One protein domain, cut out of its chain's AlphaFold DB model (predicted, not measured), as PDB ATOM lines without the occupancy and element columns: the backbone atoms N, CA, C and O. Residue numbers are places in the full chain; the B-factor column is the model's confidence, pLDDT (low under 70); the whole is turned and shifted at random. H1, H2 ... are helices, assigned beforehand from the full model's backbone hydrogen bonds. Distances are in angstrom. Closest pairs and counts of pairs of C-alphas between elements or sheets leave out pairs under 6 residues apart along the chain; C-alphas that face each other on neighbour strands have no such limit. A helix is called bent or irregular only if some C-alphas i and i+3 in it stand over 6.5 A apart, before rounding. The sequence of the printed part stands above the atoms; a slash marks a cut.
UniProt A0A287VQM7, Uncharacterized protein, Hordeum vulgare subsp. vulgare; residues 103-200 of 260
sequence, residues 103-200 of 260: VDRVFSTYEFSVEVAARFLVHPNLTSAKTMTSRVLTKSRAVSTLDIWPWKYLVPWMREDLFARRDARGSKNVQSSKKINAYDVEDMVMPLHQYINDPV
ATOM      1  N   VAL A 103     -23.044 -10.578 -57.390       95.50
ATOM      2  CA  VAL A 103     -23.480 -10.333 -56.009       95.50
ATOM      3  C   VAL A 103     -24.709 -11.184 -55.691       95.50
ATOM      4  O   VAL A 103     -24.663 -12.001 -54.774       95.50
ATOM      5  N   ASP A 104     -25.763 -11.107 -56.508       96.75
ATOM      6  CA  ASP A 104     -26.982 -11.904 -56.298       96.75
ATOM      7  C   ASP A 104     -26.702 -13.410 -56.299       96.75
ATOM      8  O   ASP A 104     -27.322 -14.187 -55.566       96.75
ATOM      9  N   ARG A 105     -25.762 -13.848 -57.146       95.75
ATOM     10  CA  ARG A 105     -25.332 -15.245 -57.192       95.75
ATOM     11  C   ARG A 105     -24.663 -15.658 -55.878       95.75
ATOM     12  O   ARG A 105     -24.932 -16.771 -55.424       95.75
ATOM     13  N   VAL A 106     -23.833 -14.808 -55.269       96.00
ATOM     14  CA  VAL A 106     -23.180 -15.082 -53.974       96.00
ATOM     15  C   VAL A 106     -24.220 -15.238 -52.865       96.00
ATOM     16  O   VAL A 106     -24.224 -16.281 -52.212       96.00
ATOM     17  N   PHE A 107     -25.154 -14.291 -52.714       96.56
ATOM     18  CA  PHE A 107     -26.242 -14.390 -51.724       96.56
ATOM     19  C   PHE A 107     -27.052 -15.676 -51.904       96.56
ATOM     20  O   PHE A 107     -27.205 -16.475 -50.982       96.56
ATOM     21  N   SER A 108     -27.465 -15.950 -53.143       96.94
ATOM     22  CA  SER A 108     -28.238 -17.149 -53.461       96.94
ATOM     23  C   SER A 108     -27.459 -18.453 -53.242       96.94
ATOM     24  O   SER A 108     -28.071 -19.509 -53.072       96.94
ATOM     25  N   THR A 109     -26.124 -18.413 -53.294       97.00
ATOM     26  CA  THR A 109     -25.244 -19.559 -53.018       97.00
ATOM     27  C   THR A 109     -25.078 -19.772 -51.518       97.00
ATOM     28  O   THR A 109     -25.148 -20.919 -51.074       97.00
ATOM     29  N   TYR A 110     -24.921 -18.692 -50.750       97.25
ATOM     30  CA  TYR A 110     -24.886 -18.726 -49.289       97.25
ATOM     31  C   TYR A 110     -26.163 -19.358 -48.733       97.25
ATOM     32  O   TYR A 110     -26.101 -20.407 -48.098       97.25
ATOM     33  N   GLU A 111     -27.323 -18.797 -49.080       97.38
ATOM     34  CA  GLU A 111     -28.630 -19.270 -48.609       97.38
ATOM     35  C   GLU A 111     -28.860 -20.742 -48.949       97.38
ATOM     36  O   GLU A 111     -29.255 -21.526 -48.091       97.38
ATOM     37  N   PHE A 112     -28.539 -21.152 -50.180       97.06
ATOM     38  CA  PHE A 112     -28.678 -22.547 -50.593       97.06
ATOM     39  C   PHE A 112     -27.727 -23.478 -49.834       97.06
ATOM     40  O   PHE A 112     -28.114 -24.584 -49.460       97.06
ATOM     41  N   SER A 113     -26.483 -23.051 -49.599       96.62
ATOM     42  CA  SER A 113     -25.509 -23.845 -48.842       96.62
ATOM     43  C   SER A 113     -25.988 -24.060 -47.409       96.62
ATOM     44  O   SER A 113     -25.936 -25.187 -46.922       96.62
ATOM     45  N   VAL A 114     -26.509 -23.008 -46.770       96.81
ATOM     46  CA  VAL A 114     -27.096 -23.064 -45.425       96.81
ATOM     47  C   VAL A 114     -28.326 -23.967 -45.405       96.81
ATOM     48  O   VAL A 114     -28.376 -24.903 -44.610       96.81
ATOM     49  N   GLU A 115     -29.285 -23.747 -46.306       96.69
ATOM     50  CA  GLU A 115     -30.530 -24.518 -46.384       96.69
ATOM     51  C   GLU A 115     -30.255 -26.018 -46.542       96.69
ATOM     52  O   GLU A 115     -30.795 -26.843 -45.805       96.69
ATOM     53  N   VAL A 116     -29.395 -26.392 -47.495       96.06
ATOM     54  CA  VAL A 116     -29.103 -27.802 -47.770       96.06
ATOM     55  C   VAL A 116     -28.285 -28.426 -46.642       96.06
ATOM     56  O   VAL A 116     -28.553 -29.567 -46.264       96.06
ATOM     57  N   ALA A 117     -27.321 -27.700 -46.072       96.81
ATOM     58  CA  ALA A 117     -26.532 -28.192 -44.947       96.81
ATOM     59  C   ALA A 117     -27.382 -28.384 -43.677       96.81
ATOM     60  O   ALA A 117     -27.213 -29.383 -42.975       96.81
ATOM     61  N   ALA A 118     -28.346 -27.496 -43.420       96.44
ATOM     62  CA  ALA A 118     -29.228 -27.568 -42.257       96.44
ATOM     63  C   ALA A 118     -30.096 -28.835 -42.239       96.44
ATOM     64  O   ALA A 118     -30.400 -29.356 -41.166       96.44
ATOM     65  N   ARG A 119     -30.423 -29.410 -43.407       95.38
ATOM     66  CA  ARG A 119     -31.163 -30.686 -43.507       95.38
ATOM     67  C   ARG A 119     -30.451 -31.846 -42.804       95.38
ATOM     68  O   ARG A 119     -31.103 -32.800 -42.394       95.38
ATOM     69  N   PHE A 120     -29.130 -31.768 -42.634       95.38
ATOM     70  CA  PHE A 120     -28.352 -32.794 -41.937       95.38
ATOM     71  C   PHE A 120     -28.386 -32.657 -40.411       95.38
ATOM     72  O   PHE A 120     -27.983 -33.594 -39.725       95.38
ATOM     73  N   LEU A 121     -28.889 -31.547 -39.862       95.00
ATOM     74  CA  LEU A 121     -28.962 -31.332 -38.411       95.00
ATOM     75  C   LEU A 121     -29.985 -32.234 -37.708       95.00
ATOM     76  O   LEU A 121     -29.959 -32.323 -36.482       95.00
ATOM     77  N   VAL A 122     -30.823 -32.950 -38.469       94.38
ATOM     78  CA  VAL A 122     -31.663 -34.047 -37.959       94.38
ATOM     79  C   VAL A 122     -30.826 -35.194 -37.372       94.38
ATOM     80  O   VAL A 122     -31.320 -35.977 -36.564       94.38
ATOM     81  N   HIS A 123     -29.551 -35.307 -37.759       94.94
ATOM     82  CA  HIS A 123     -28.645 -36.319 -37.231       94.94
ATOM     83  C   HIS A 123     -28.037 -35.897 -35.883       94.94
ATOM     84  O   HIS A 123     -27.703 -34.726 -35.681       94.94
ATOM     85  N   PRO A 124     -27.795 -36.856 -34.968       93.44
ATOM     86  CA  PRO A 124     -27.315 -36.555 -33.621       93.44
ATOM     87  C   PRO A 124     -25.929 -35.906 -33.607       93.44
ATOM     88  O   PRO A 124     -25.652 -35.076 -32.752       93.44
ATOM     89  N   ASN A 125     -25.055 -36.237 -34.558       94.69
ATOM     90  CA  ASN A 125     -23.715 -35.664 -34.675       94.69
ATOM     91  C   ASN A 125     -23.209 -35.724 -36.123       94.69
ATOM     92  O   ASN A 125     -23.788 -36.404 -36.981       94.69
ATOM     93  N   LEU A 126     -22.105 -35.017 -36.379       95.12
ATOM     94  CA  LEU A 126     -21.494 -34.921 -37.703       95.12
ATOM     95  C   LEU A 126     -21.097 -36.295 -38.262       95.12
ATOM     96  O   LEU A 126     -21.285 -36.550 -39.452       95.12
ATOM     97  N   THR A 127     -20.585 -37.192 -37.417       94.62
ATOM     98  CA  THR A 127     -20.195 -38.551 -37.820       94.62
ATOM     99  C   THR A 127     -21.391 -39.323 -38.364       94.62
ATOM    100  O   THR A 127     -21.325 -39.853 -39.471       94.62
ATOM    101  N   SER A 128     -22.520 -39.305 -37.651       94.44
ATOM    102  CA  SER A 128     -23.773 -39.927 -38.088       94.44
ATOM    103  C   SER A 128     -24.246 -39.368 -39.435       94.44
ATOM    104  O   SER A 128     -24.555 -40.138 -40.351       94.44
ATOM    105  N   ALA A 129     -24.208 -38.040 -39.607       93.06
ATOM    106  CA  ALA A 129     -24.564 -37.390 -40.868       93.06
ATOM    107  C   ALA A 129     -23.640 -37.803 -42.028       93.06
ATOM    108  O   ALA A 129     -24.114 -38.075 -43.138       93.06
ATOM    109  N   LYS A 130     -22.323 -37.884 -41.788       91.94
ATOM    110  CA  LYS A 130     -21.328 -38.329 -42.779       91.94
ATOM    111  C   LYS A 130     -21.550 -39.794 -43.167       91.94
ATOM    112  O   LYS A 130     -21.619 -40.094 -44.355       91.94
ATOM    113  N   THR A 131     -21.754 -40.691 -42.203       88.94
ATOM    114  CA  THR A 131     -22.012 -42.115 -42.471       88.94
ATOM    115  C   THR A 131     -23.289 -42.324 -43.284       88.94
ATOM    116  O   THR A 131     -23.286 -43.092 -44.249       88.94
ATOM    117  N   MET A 132     -24.376 -41.630 -42.936       84.88
ATOM    118  CA  MET A 132     -25.633 -41.715 -43.684       84.88
ATOM    119  C   MET A 132     -25.494 -41.162 -45.100       84.88
ATOM    120  O   MET A 132     -25.964 -41.794 -46.043       84.88
ATOM    121  N   THR A 133     -24.780 -40.046 -45.261       84.50
ATOM    122  CA  THR A 133     -24.449 -39.495 -46.580       84.50
ATOM    123  C   THR A 133     -23.751 -40.540 -47.451       84.50
ATOM    124  O   THR A 133     -24.231 -40.839 -48.539       84.50
ATOM    125  N   SER A 134     -22.670 -41.154 -46.960       81.06
ATOM    126  CA  SER A 134     -21.913 -42.154 -47.726       81.06
ATOM    127  C   SER A 134     -22.757 -43.378 -48.092       81.06
ATOM    128  O   SER A 134     -22.657 -43.892 -49.205       81.06
ATOM    129  N   ARG A 135     -23.634 -43.837 -47.189       78.31
ATOM    130  CA  ARG A 135     -24.575 -44.936 -47.474       78.31
ATOM    131  C   ARG A 135     -25.592 -44.581 -48.558       78.31
ATOM    132  O   ARG A 135     -25.918 -45.434 -49.376       78.31
ATOM    133  N   VAL A 136     -26.104 -43.351 -48.568       75.44
ATOM    134  CA  VAL A 136     -27.055 -42.896 -49.594       75.44
ATOM    135  C   VAL A 136     -26.354 -42.748 -50.941       75.44
ATOM    136  O   VAL A 136     -26.869 -43.250 -51.935       75.44
ATOM    137  N   LEU A 137     -25.165 -42.143 -50.972       71.88
ATOM    138  CA  LEU A 137     -24.381 -41.975 -52.201       71.88
ATOM    139  C   LEU A 137     -23.990 -43.314 -52.842       71.88
ATOM    140  O   LEU A 137     -23.991 -43.438 -54.058       71.88
ATOM    141  N   THR A 138     -23.704 -44.339 -52.036       71.56
ATOM    142  CA  THR A 138     -23.332 -45.672 -52.547       71.56
ATOM    143  C   THR A 138     -24.523 -46.517 -53.001       71.56
ATOM    144  O   THR A 138     -24.357 -47.385 -53.853       71.56
ATOM    145  N   LYS A 139     -25.725 -46.292 -52.449       64.94
ATOM    146  CA  LYS A 139     -26.930 -47.080 -52.773       64.94
ATOM    147  C   LYS A 139     -27.850 -46.420 -53.799       64.94
ATOM    148  O   LYS A 139     -28.643 -47.109 -54.438       64.94
ATOM    149  N   SER A 140     -27.791 -45.100 -53.934       64.38
ATOM    150  CA  SER A 140     -28.667 -44.348 -54.827       64.38
ATOM    151  C   SER A 140     -28.146 -44.379 -56.261       64.38
ATOM    152  O   SER A 140     -27.023 -43.974 -56.531       64.38
ATOM    153  N   ARG A 141     -29.001 -44.779 -57.210       63.12
ATOM    154  CA  ARG A 141     -28.782 -44.512 -58.647       63.12
ATOM    155  C   ARG A 141     -29.156 -43.077 -59.041       63.12
ATOM    156  O   ARG A 141     -28.889 -42.659 -60.163       63.12
ATOM    157  N   ALA A 142     -29.812 -42.333 -58.146       65.50
ATOM    158  CA  ALA A 142     -30.177 -40.941 -58.362       65.50
ATOM    159  C   ALA A 142     -29.019 -40.015 -57.974       65.50
ATOM    160  O   ALA A 142     -28.411 -40.184 -56.917       65.50
ATOM    161  N   VAL A 143     -28.768 -39.017 -58.822       71.00
ATOM    162  CA  VAL A 143     -27.724 -38.005 -58.630       71.00
ATOM    163  C   VAL A 143     -28.073 -37.117 -57.439       71.00
ATOM    164  O   VAL A 143     -29.119 -36.462 -57.430       71.00
ATOM    165  N   SER A 144     -27.191 -37.081 -56.440       81.19
ATOM    166  CA  SER A 144     -27.352 -36.234 -55.262       81.19
ATOM    167  C   SER A 144     -26.855 -34.818 -55.531       81.19
ATOM    168  O   SER A 144     -25.925 -34.592 -56.301       81.19
ATOM    169  N   THR A 145     -27.404 -33.842 -54.801       84.94
ATOM    170  CA  THR A 145     -26.796 -32.501 -54.725       84.94
ATOM    171  C   THR A 145     -25.337 -32.589 -54.267       84.94
ATOM    172  O   THR A 145     -24.508 -31.816 -54.724       84.94
ATOM    173  N   LEU A 146     -25.001 -33.575 -53.432       87.44
ATOM    174  CA  LEU A 146     -23.643 -33.795 -52.939       87.44
ATOM    175  C   LEU A 146     -22.670 -34.381 -53.974       87.44
ATOM    176  O   LEU A 146     -21.479 -34.418 -53.690       87.44
ATOM    177  N   ASP A 147     -23.142 -34.794 -55.151       83.31
ATOM    178  CA  ASP A 147     -22.283 -35.287 -56.241       83.31
ATOM    179  C   ASP A 147     -21.939 -34.184 -57.253       83.31
ATOM    180  O   ASP A 147     -21.057 -34.332 -58.098       83.31
ATOM    181  N   ILE A 148     -22.639 -33.052 -57.172       84.75
ATOM    182  CA  ILE A 148     -22.634 -32.004 -58.189       84.75
ATOM    183  C   ILE A 148     -21.704 -30.865 -57.766       84.75
ATOM    184  O   ILE A 148     -21.740 -30.398 -56.629       84.75
ATOM    185  N   TRP A 149     -20.889 -30.359 -58.691       86.44
ATOM    186  CA  TRP A 149     -20.122 -29.132 -58.470       86.44
ATOM    187  C   TRP A 149     -21.048 -27.892 -58.455       86.44
ATOM    188  O   TRP A 149     -21.945 -27.807 -59.294       86.44
ATOM    189  N   PRO A 150     -20.875 -26.909 -57.546       89.19
ATOM    190  CA  PRO A 150     -19.900 -26.827 -56.456       89.19
ATOM    191  C   PRO A 150     -20.384 -27.456 -55.139       89.19
ATOM    192  O   PRO A 150     -19.649 -27.483 -54.152       89.19
ATOM    193  N   TRP A 151     -21.627 -27.929 -55.090       92.19
ATOM    194  CA  TRP A 151     -22.310 -28.363 -53.870       92.19
ATOM    195  C   TRP A 151     -21.627 -29.523 -53.152       92.19
ATOM    196  O   TRP A 151     -21.641 -29.553 -51.923       92.19
ATOM    197  N   LYS A 152     -20.952 -30.404 -53.897       89.56
ATOM    198  CA  LYS A 152     -20.101 -31.469 -53.351       89.56
ATOM    199  C   LYS A 152     -19.011 -30.964 -52.398       89.56
ATOM    200  O   LYS A 152     -18.534 -31.732 -51.573       89.56
ATOM    201  N   TYR A 153     -18.646 -29.683 -52.482       91.44
ATOM    202  CA  TYR A 153     -17.695 -29.028 -51.583       91.44
ATOM    203  C   TYR A 153     -18.384 -28.091 -50.589       91.44
ATOM    204  O   TYR A 153     -18.134 -28.174 -49.388       91.44
ATOM    205  N   LEU A 154     -19.284 -27.228 -51.074       94.62
ATOM    206  CA  LEU A 154     -19.893 -26.186 -50.243       94.62
ATOM    207  C   LEU A 154     -20.840 -26.746 -49.179       94.62
ATOM    208  O   LEU A 154     -20.866 -26.241 -48.061       94.62
ATOM    209  N   VAL A 155     -21.607 -27.793 -49.502       95.56
ATOM    210  CA  VAL A 155     -22.562 -28.367 -48.546       95.56
ATOM    211  C   VAL A 155     -21.838 -29.091 -47.408       95.56
ATOM    212  O   VAL A 155     -22.192 -28.837 -46.258       95.56
ATOM    213  N   PRO A 156     -20.820 -29.948 -47.644       95.00
ATOM    214  CA  PRO A 156     -20.029 -30.505 -46.549       95.00
ATOM    215  C   PRO A 156     -19.351 -29.446 -45.678       95.00
ATOM    216  O   PRO A 156     -19.420 -29.576 -44.461       95.00
ATOM    217  N   TRP A 157     -18.770 -28.402 -46.279       96.50
ATOM    218  CA  TRP A 157     -18.133 -27.302 -45.546       96.50
ATOM    219  C   TRP A 157     -19.125 -26.567 -44.635       96.50
ATOM    220  O   TRP A 157     -18.905 -26.474 -43.429       96.50
ATOM    221  N   MET A 158     -20.273 -26.145 -45.175       97.44
ATOM    222  CA  MET A 158     -21.312 -25.477 -44.384       97.44
ATOM    223  C   MET A 158     -21.925 -26.409 -43.329       97.44
ATOM    224  O   MET A 158     -22.257 -25.987 -42.227       97.44
ATOM    225  N   ARG A 159     -22.050 -27.706 -43.626       96.88
ATOM    226  CA  ARG A 159     -22.530 -28.698 -42.657       96.88
ATOM    227  C   ARG A 159     -21.610 -28.779 -41.443       96.88
ATOM    228  O   ARG A 159     -22.114 -28.841 -40.329       96.88
ATOM    229  N   GLU A 160     -20.296 -28.799 -41.639       96.56
ATOM    230  CA  GLU A 160     -19.336 -28.842 -40.530       96.56
ATOM    231  C   GLU A 160     -19.462 -27.615 -39.617       96.56
ATOM    232  O   GLU A 160     -19.558 -27.784 -38.401       96.56
ATOM    233  N   ASP A 161     -19.581 -26.417 -40.197       96.69
ATOM    234  CA  ASP A 161     -19.828 -25.172 -39.456       96.69
ATOM    235  C   ASP A 161     -21.131 -25.231 -38.633       96.69
ATOM    236  O   ASP A 161     -21.123 -24.968 -37.429       96.69
ATOM    237  N   LEU A 162     -22.240 -25.665 -39.244       97.00
ATOM    238  CA  LEU A 162     -23.537 -25.758 -38.562       97.00
ATOM    239  C   LEU A 162     -23.526 -26.745 -37.384       97.00
ATOM    240  O   LEU A 162     -24.132 -26.467 -36.345       97.00
ATOM    241  N   PHE A 163     -22.849 -27.891 -37.522       96.69
ATOM    242  CA  PHE A 163     -22.688 -28.847 -36.422       96.69
ATOM    243  C   PHE A 163     -21.843 -28.252 -35.290       96.69
ATOM    244  O   PHE A 163     -22.271 -28.309 -34.138       96.69
ATOM    245  N   ALA A 164     -20.711 -27.615 -35.609       94.94
ATOM    246  CA  ALA A 164     -19.851 -26.981 -34.610       94.94
ATOM    247  C   ALA A 164     -20.609 -25.920 -33.795       94.94
ATOM    248  O   ALA A 164     -20.563 -25.924 -32.562       94.94
ATOM    249  N   ARG A 165     -21.384 -25.059 -34.466       93.19
ATOM    250  CA  ARG A 165     -22.201 -24.032 -33.801       93.19
ATOM    251  C   ARG A 165     -23.309 -24.641 -32.949       93.19
ATOM    252  O   ARG A 165     -23.519 -24.213 -31.817       93.19
ATOM    253  N   ARG A 166     -24.008 -25.668 -33.447       92.81
ATOM    254  CA  ARG A 166     -25.042 -26.378 -32.673       92.81
ATOM    255  C   ARG A 166     -24.472 -26.985 -31.392       92.81
ATOM    256  O   ARG A 166     -25.070 -26.820 -30.329       92.81
ATOM    257  N   ASP A 167     -23.335 -27.660 -31.492       92.19
ATOM    258  CA  ASP A 167     -22.718 -28.353 -30.364       92.19
ATOM    259  C   ASP A 167     -22.167 -27.343 -29.329       92.19
ATOM    260  O   ASP A 167     -22.312 -27.544 -28.117       92.19
ATOM    261  N   ALA A 168     -21.658 -26.189 -29.782       90.25
ATOM    262  CA  ALA A 168     -21.277 -25.070 -28.914       90.25
ATOM    263  C   ALA A 168     -22.473 -24.472 -28.146       90.25
ATOM    264  O   ALA A 168     -22.363 -24.217 -26.943       90.25
ATOM    265  N   ARG A 169     -23.639 -24.314 -28.800       88.50
ATOM    266  CA  ARG A 169     -24.886 -23.875 -28.137       88.50
ATOM    267  C   ARG A 169     -25.363 -24.882 -27.088       88.50
ATOM    268  O   ARG A 169     -25.746 -24.490 -25.988       88.50
ATOM    269  N   GLY A 170     -25.309 -26.178 -27.406       81.25
ATOM    270  CA  GLY A 170     -25.687 -27.255 -26.479       81.25
ATOM    271  C   GLY A 170     -24.818 -27.309 -25.218       81.25
ATOM    272  O   GLY A 170     -25.294 -27.695 -24.154       81.25
ATOM    273  N   SER A 171     -23.570 -26.850 -25.317       78.19
ATOM    274  CA  SER A 171     -22.590 -26.864 -24.225       78.19
ATOM    275  C   SER A 171     -22.680 -25.649 -23.280       78.19
ATOM    276  O   SER A 171     -21.810 -25.484 -22.434       78.19
ATOM    277  N   LYS A 172     -23.712 -24.790 -23.401       66.19
ATOM    278  CA  LYS A 172     -23.907 -23.527 -22.641       66.19
ATOM    279  C   LYS A 172     -22.797 -22.469 -22.803       66.19
ATOM    280  O   LYS A 172     -22.818 -21.462 -22.101       66.19
ATOM    281  N   ASN A 173     -21.878 -22.644 -23.753       63.44
ATOM    282  CA  ASN A 173     -20.737 -21.743 -23.958       63.44
ATOM    283  C   ASN A 173     -21.063 -20.491 -24.792       63.44
ATOM    284  O   ASN A 173     -20.191 -19.648 -24.981       63.44
ATOM    285  N   VAL A 174     -22.290 -20.351 -25.306       64.75
ATOM    286  CA  VAL A 174     -22.668 -19.248 -26.202       64.75
ATOM    287  C   VAL A 174     -24.026 -18.684 -25.788       64.75
ATOM    288  O   VAL A 174     -25.016 -19.417 -25.744       64.75
ATOM    289  N   GLN A 175     -24.088 -17.382 -25.483       65.88
ATOM    290  CA  GLN A 175     -25.366 -16.683 -25.333       65.88
ATOM    291  C   GLN A 175     -26.003 -16.494 -26.712       65.88
ATOM    292  O   GLN A 175     -25.347 -16.017 -27.636       65.88
ATOM    293  N   SER A 176     -27.279 -16.862 -26.845       67.00
ATOM    294  CA  SER A 176     -28.012 -16.659 -28.096       67.00
ATOM    295  C   SER A 176     -28.102 -15.169 -28.407       67.00
ATOM    296  O   SER A 176     -28.546 -14.371 -27.573       67.00
ATOM    297  N   SER A 177     -27.652 -14.787 -29.600       64.25
ATOM    298  CA  SER A 177     -27.645 -13.391 -30.003       64.25
ATOM    299  C   SER A 177     -29.071 -12.962 -30.371       64.25
ATOM    300  O   SER A 177     -29.687 -13.496 -31.289       64.25
ATOM    301  N   LYS A 178     -29.638 -11.970 -29.666       63.53
ATOM    302  CA  LYS A 178     -30.904 -11.313 -30.064       63.53
ATOM    303  C   LYS A 178     -30.673 -10.367 -31.256       63.53
ATOM    304  O   LYS A 178     -31.008  -9.186 -31.189       63.53
ATOM    305  N   LYS A 179     -30.020 -10.839 -32.320       65.06
ATOM    306  CA  LYS A 179     -29.703 -10.028 -33.503       65.06
ATOM    307  C   LYS A 179     -30.860 -10.056 -34.509       65.06
ATOM    308  O   LYS A 179     -31.477 -11.087 -34.737       65.06
ATOM    309  N   ILE A 180     -31.128  -8.899 -35.119       72.75
ATOM    310  CA  ILE A 180     -32.202  -8.687 -36.114       72.75
ATOM    311  C   ILE A 180     -31.728  -9.021 -37.551       72.75
ATOM    312  O   ILE A 180     -32.535  -9.116 -38.471       72.75
ATOM    313  N   ASN A 181     -30.422  -9.227 -37.769       86.62
ATOM    314  CA  ASN A 181     -29.851  -9.465 -39.096       86.62
ATOM    315  C   ASN A 181     -29.719 -10.964 -39.416       86.62
ATOM    316  O   ASN A 181     -28.859 -11.643 -38.860       86.62
ATOM    317  N   ALA A 182     -30.504 -11.450 -40.382       86.94
ATOM    318  CA  ALA A 182     -30.493 -12.845 -40.835       86.94
ATOM    319  C   ALA A 182     -29.145 -13.326 -41.415       86.94
ATOM    320  O   ALA A 182     -28.911 -14.529 -41.494       86.94
ATOM    321  N   TYR A 183     -28.254 -12.407 -41.803       93.19
ATOM    322  CA  TYR A 183     -26.925 -12.710 -42.344       93.19
ATOM    323  C   TYR A 183     -25.793 -12.558 -41.311       93.19
ATOM    324  O   TYR A 183     -24.622 -12.713 -41.659       93.19
ATOM    325  N   ASP A 184     -26.119 -12.247 -40.053       91.81
ATOM    326  CA  ASP A 184     -25.154 -12.082 -38.959       91.81
ATOM    327  C   ASP A 184     -25.683 -12.702 -37.655       91.81
ATOM    328  O   ASP A 184     -25.899 -12.028 -36.649       91.81
ATOM    329  N   VAL A 185     -25.917 -14.014 -37.691       88.50
ATOM    330  CA  VAL A 185     -26.370 -14.837 -36.556       88.50
ATOM    331  C   VAL A 185     -25.305 -15.875 -36.211       88.50
ATOM    332  O   VAL A 185     -25.468 -17.076 -36.427       88.50
ATOM    333  N   GLU A 186     -24.178 -15.381 -35.702       89.31
ATOM    334  CA  GLU A 186     -22.960 -16.157 -35.448       89.31
ATOM    335  C   GLU A 186     -23.197 -17.389 -34.566       89.31
ATOM    336  O   GLU A 186     -22.605 -18.440 -34.788       89.31
ATOM    337  N   ASP A 187     -24.103 -17.337 -33.595       88.25
ATOM    338  CA  ASP A 187     -24.381 -18.512 -32.774       88.25
ATOM    339  C   ASP A 187     -25.102 -19.624 -33.549       88.25
ATOM    340  O   ASP A 187     -25.045 -20.771 -33.114       88.25
ATOM    341  N   MET A 188     -25.735 -19.333 -34.693       89.31
ATOM    342  CA  MET A 188     -26.543 -20.275 -35.476       89.31
ATOM    343  C   MET A 188     -25.871 -20.758 -36.762       89.31
ATOM    344  O   MET A 188     -25.883 -21.963 -37.025       89.31
ATOM    345  N   VAL A 189     -25.306 -19.844 -37.546       92.94
ATOM    346  CA  VAL A 189     -24.718 -20.106 -38.866       92.94
ATOM    347  C   VAL A 189     -23.555 -19.152 -39.117       92.94
ATOM    348  O   VAL A 189     -23.537 -18.044 -38.584       92.94
ATOM    349  N   MET A 190     -22.587 -19.570 -39.936       95.38
ATOM    350  CA  MET A 190     -21.524 -18.699 -40.429       95.38
ATOM    351  C   MET A 190     -22.086 -17.361 -40.930       95.38
ATOM    352  O   MET A 190     -22.864 -17.361 -41.891       95.38
ATOM    353  N   PRO A 191     -21.699 -16.223 -40.325       95.44
ATOM    354  CA  PRO A 191     -22.094 -14.913 -40.818       95.44
ATOM    355  C   PRO A 191     -21.682 -14.724 -42.277       95.44
ATOM    356  O   PRO A 191     -20.615 -15.177 -42.698       95.44
ATOM    357  N   LEU A 192     -22.493 -14.011 -43.057       96.19
ATOM    358  CA  LEU A 192     -22.238 -13.823 -44.486       96.19
ATOM    359  C   LEU A 192     -20.873 -13.174 -44.742       96.19
ATOM    360  O   LEU A 192     -20.171 -13.579 -45.662       96.19
ATOM    361  N   HIS A 193     -20.473 -12.202 -43.919       95.81
ATOM    362  CA  HIS A 193     -19.170 -11.547 -44.051       95.81
ATOM    363  C   HIS A 193     -18.004 -12.522 -43.816       95.81
ATOM    364  O   HIS A 193     -16.977 -12.407 -44.476       95.81
ATOM    365  N   GLN A 194     -18.160 -13.503 -42.923       96.62
ATOM    366  CA  GLN A 194     -17.176 -14.568 -42.741       96.62
ATOM    367  C   GLN A 194     -17.179 -15.496 -43.963       96.62
ATOM    368  O   GLN A 194     -16.127 -15.770 -44.531       96.62
ATOM    369  N   TYR A 195     -18.366 -15.903 -44.421       96.25
ATOM    370  CA  TYR A 195     -18.537 -16.790 -45.569       96.25
ATOM    371  C   TYR A 195     -17.915 -16.236 -46.850       96.25
ATOM    372  O   TYR A 195     -17.167 -16.941 -47.514       96.25
ATOM    373  N   ILE A 196     -18.197 -14.978 -47.213       96.44
ATOM    374  CA  ILE A 196     -17.707 -14.401 -48.474       96.44
ATOM    375  C   ILE A 196     -16.197 -14.172 -48.479       96.44
ATOM    376  O   ILE A 196     -15.622 -14.128 -49.559       96.44
ATOM    377  N   ASN A 197     -15.569 -14.019 -47.313       96.31
ATOM    378  CA  ASN A 197     -14.127 -13.801 -47.202       96.31
ATOM    379  C   ASN A 197     -13.347 -15.111 -46.993       96.31
ATOM    380  O   ASN A 197     -12.118 -15.100 -46.964       96.31
ATOM    381  N   ASP A 198     -14.038 -16.247 -46.866       96.19
ATOM    382  CA  ASP A 198     -13.398 -17.547 -46.700       96.19
ATOM    383  C   ASP A 198     -12.690 -17.992 -48.002       96.19
ATOM    384  O   ASP A 198     -13.268 -17.876 -49.093       96.19
ATOM    385  N   PRO A 199     -11.464 -18.550 -47.936       93.38
ATOM    386  CA  PRO A 199     -10.758 -19.069 -49.107       93.38
ATOM    387  C   PRO A 199     -11.577 -20.049 -49.964       93.38
ATOM    388  O   PRO A 199     -11.466 -20.026 -51.194       93.38
ATOM    389  N   VAL A 200     -12.430 -20.875 -49.345       93.19
ATOM    390  CA  VAL A 200     -13.336 -21.801 -50.041       93.19
ATOM    391  C   VAL A 200     -14.335 -21.025 -50.901       93.19
ATOM    392  O   VAL A 200     -14.542 -21.368 -52.068       93.19
TER     393      VAL A 200
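This is residues 103 to 200 of the 260 residues of an uncharacterized protein of Hordeum vulgare subsp. vulgare (UniProt A0A287VQM7). Two long helices, H1 and H3, cross as a steep X, while H2 lies off to one side of them and a long loop, residues 171 to 191, swings out at the other and folds back to the short helix H4 near H1. Residues 138 to 143, where H2 ends and its link to H3 begins, stick out. The printed part has 98 residues with four named helices, in the order H1, H2, H3, H4, and no named strand; its class is all helix. It is compact, with a radius of gyration of the C-alphas of 14.3 A, and it spans 44 by 35 by 21 A.

H1 is residues 103 to 122, 30.9 A from first to last C-alpha, and begins at C-alpha 103 at (-23.480, -10.333, -56.009). It is irregular, but only just: C-alphas 119 and 122 are 6.51 A apart. After a tight link comes H2, residues 126 to 139, 20.1 A long. H3 is residues 151 to 170, 27.6 A long, with C-alpha 151 at (-22.310, -28.363, -53.870). It is neither bent nor irregular, but only just: C-alphas 152 and 155 are 6.2 A apart. H4 is residues 192 to 197, and C-alpha 197 is at (-14.127, -13.801, -47.202).

H1 touches H3 with residues 113 to 121 alone, and their closest C-alphas are those of Ala 117 and Arg 159, 4.6 A apart. The two run the same way at a steep tilt of 58 degrees. H2 is close to H1 but not clearly touching; the closest C-alphas, of Phe 120 and Ala 129, are 6.1 A apart, and the lines are about perpendicular at 84 degrees. H2 is also close to H3 but not clearly touching, with the C-alphas of Leu 126 and Phe 163 closest at 6.3 A. These two run opposite ways at a shallow tilt of 30 degrees. With residues 106 to 110 alone, H1 only just touches H4, with 3 pairs of C-alphas within 8 A; the closest, of Tyr 110 and Leu 192, are 7.4 A apart. Their tilt of 68 degrees is steep, only just short of about perpendicular, and they run opposite ways. H4 is apart from H2 and from H3. In H2 every O i to N i+4 pair is within hydrogen-bond range, against 12 of 16 in H1, 15 of 16 in H3 and 1 of 2 in H4.

The two C-alphas farthest apart, of Arg 141 and Lys 178, are 43.9 A apart. The printed part has no cut. The links from H2 to H3, 11 residues, and from H3 to H4, 21 residues, are long. The mean pLDDT of the printed part is 88.2, and residues 139 to 142 and 172 to 179 are under 70.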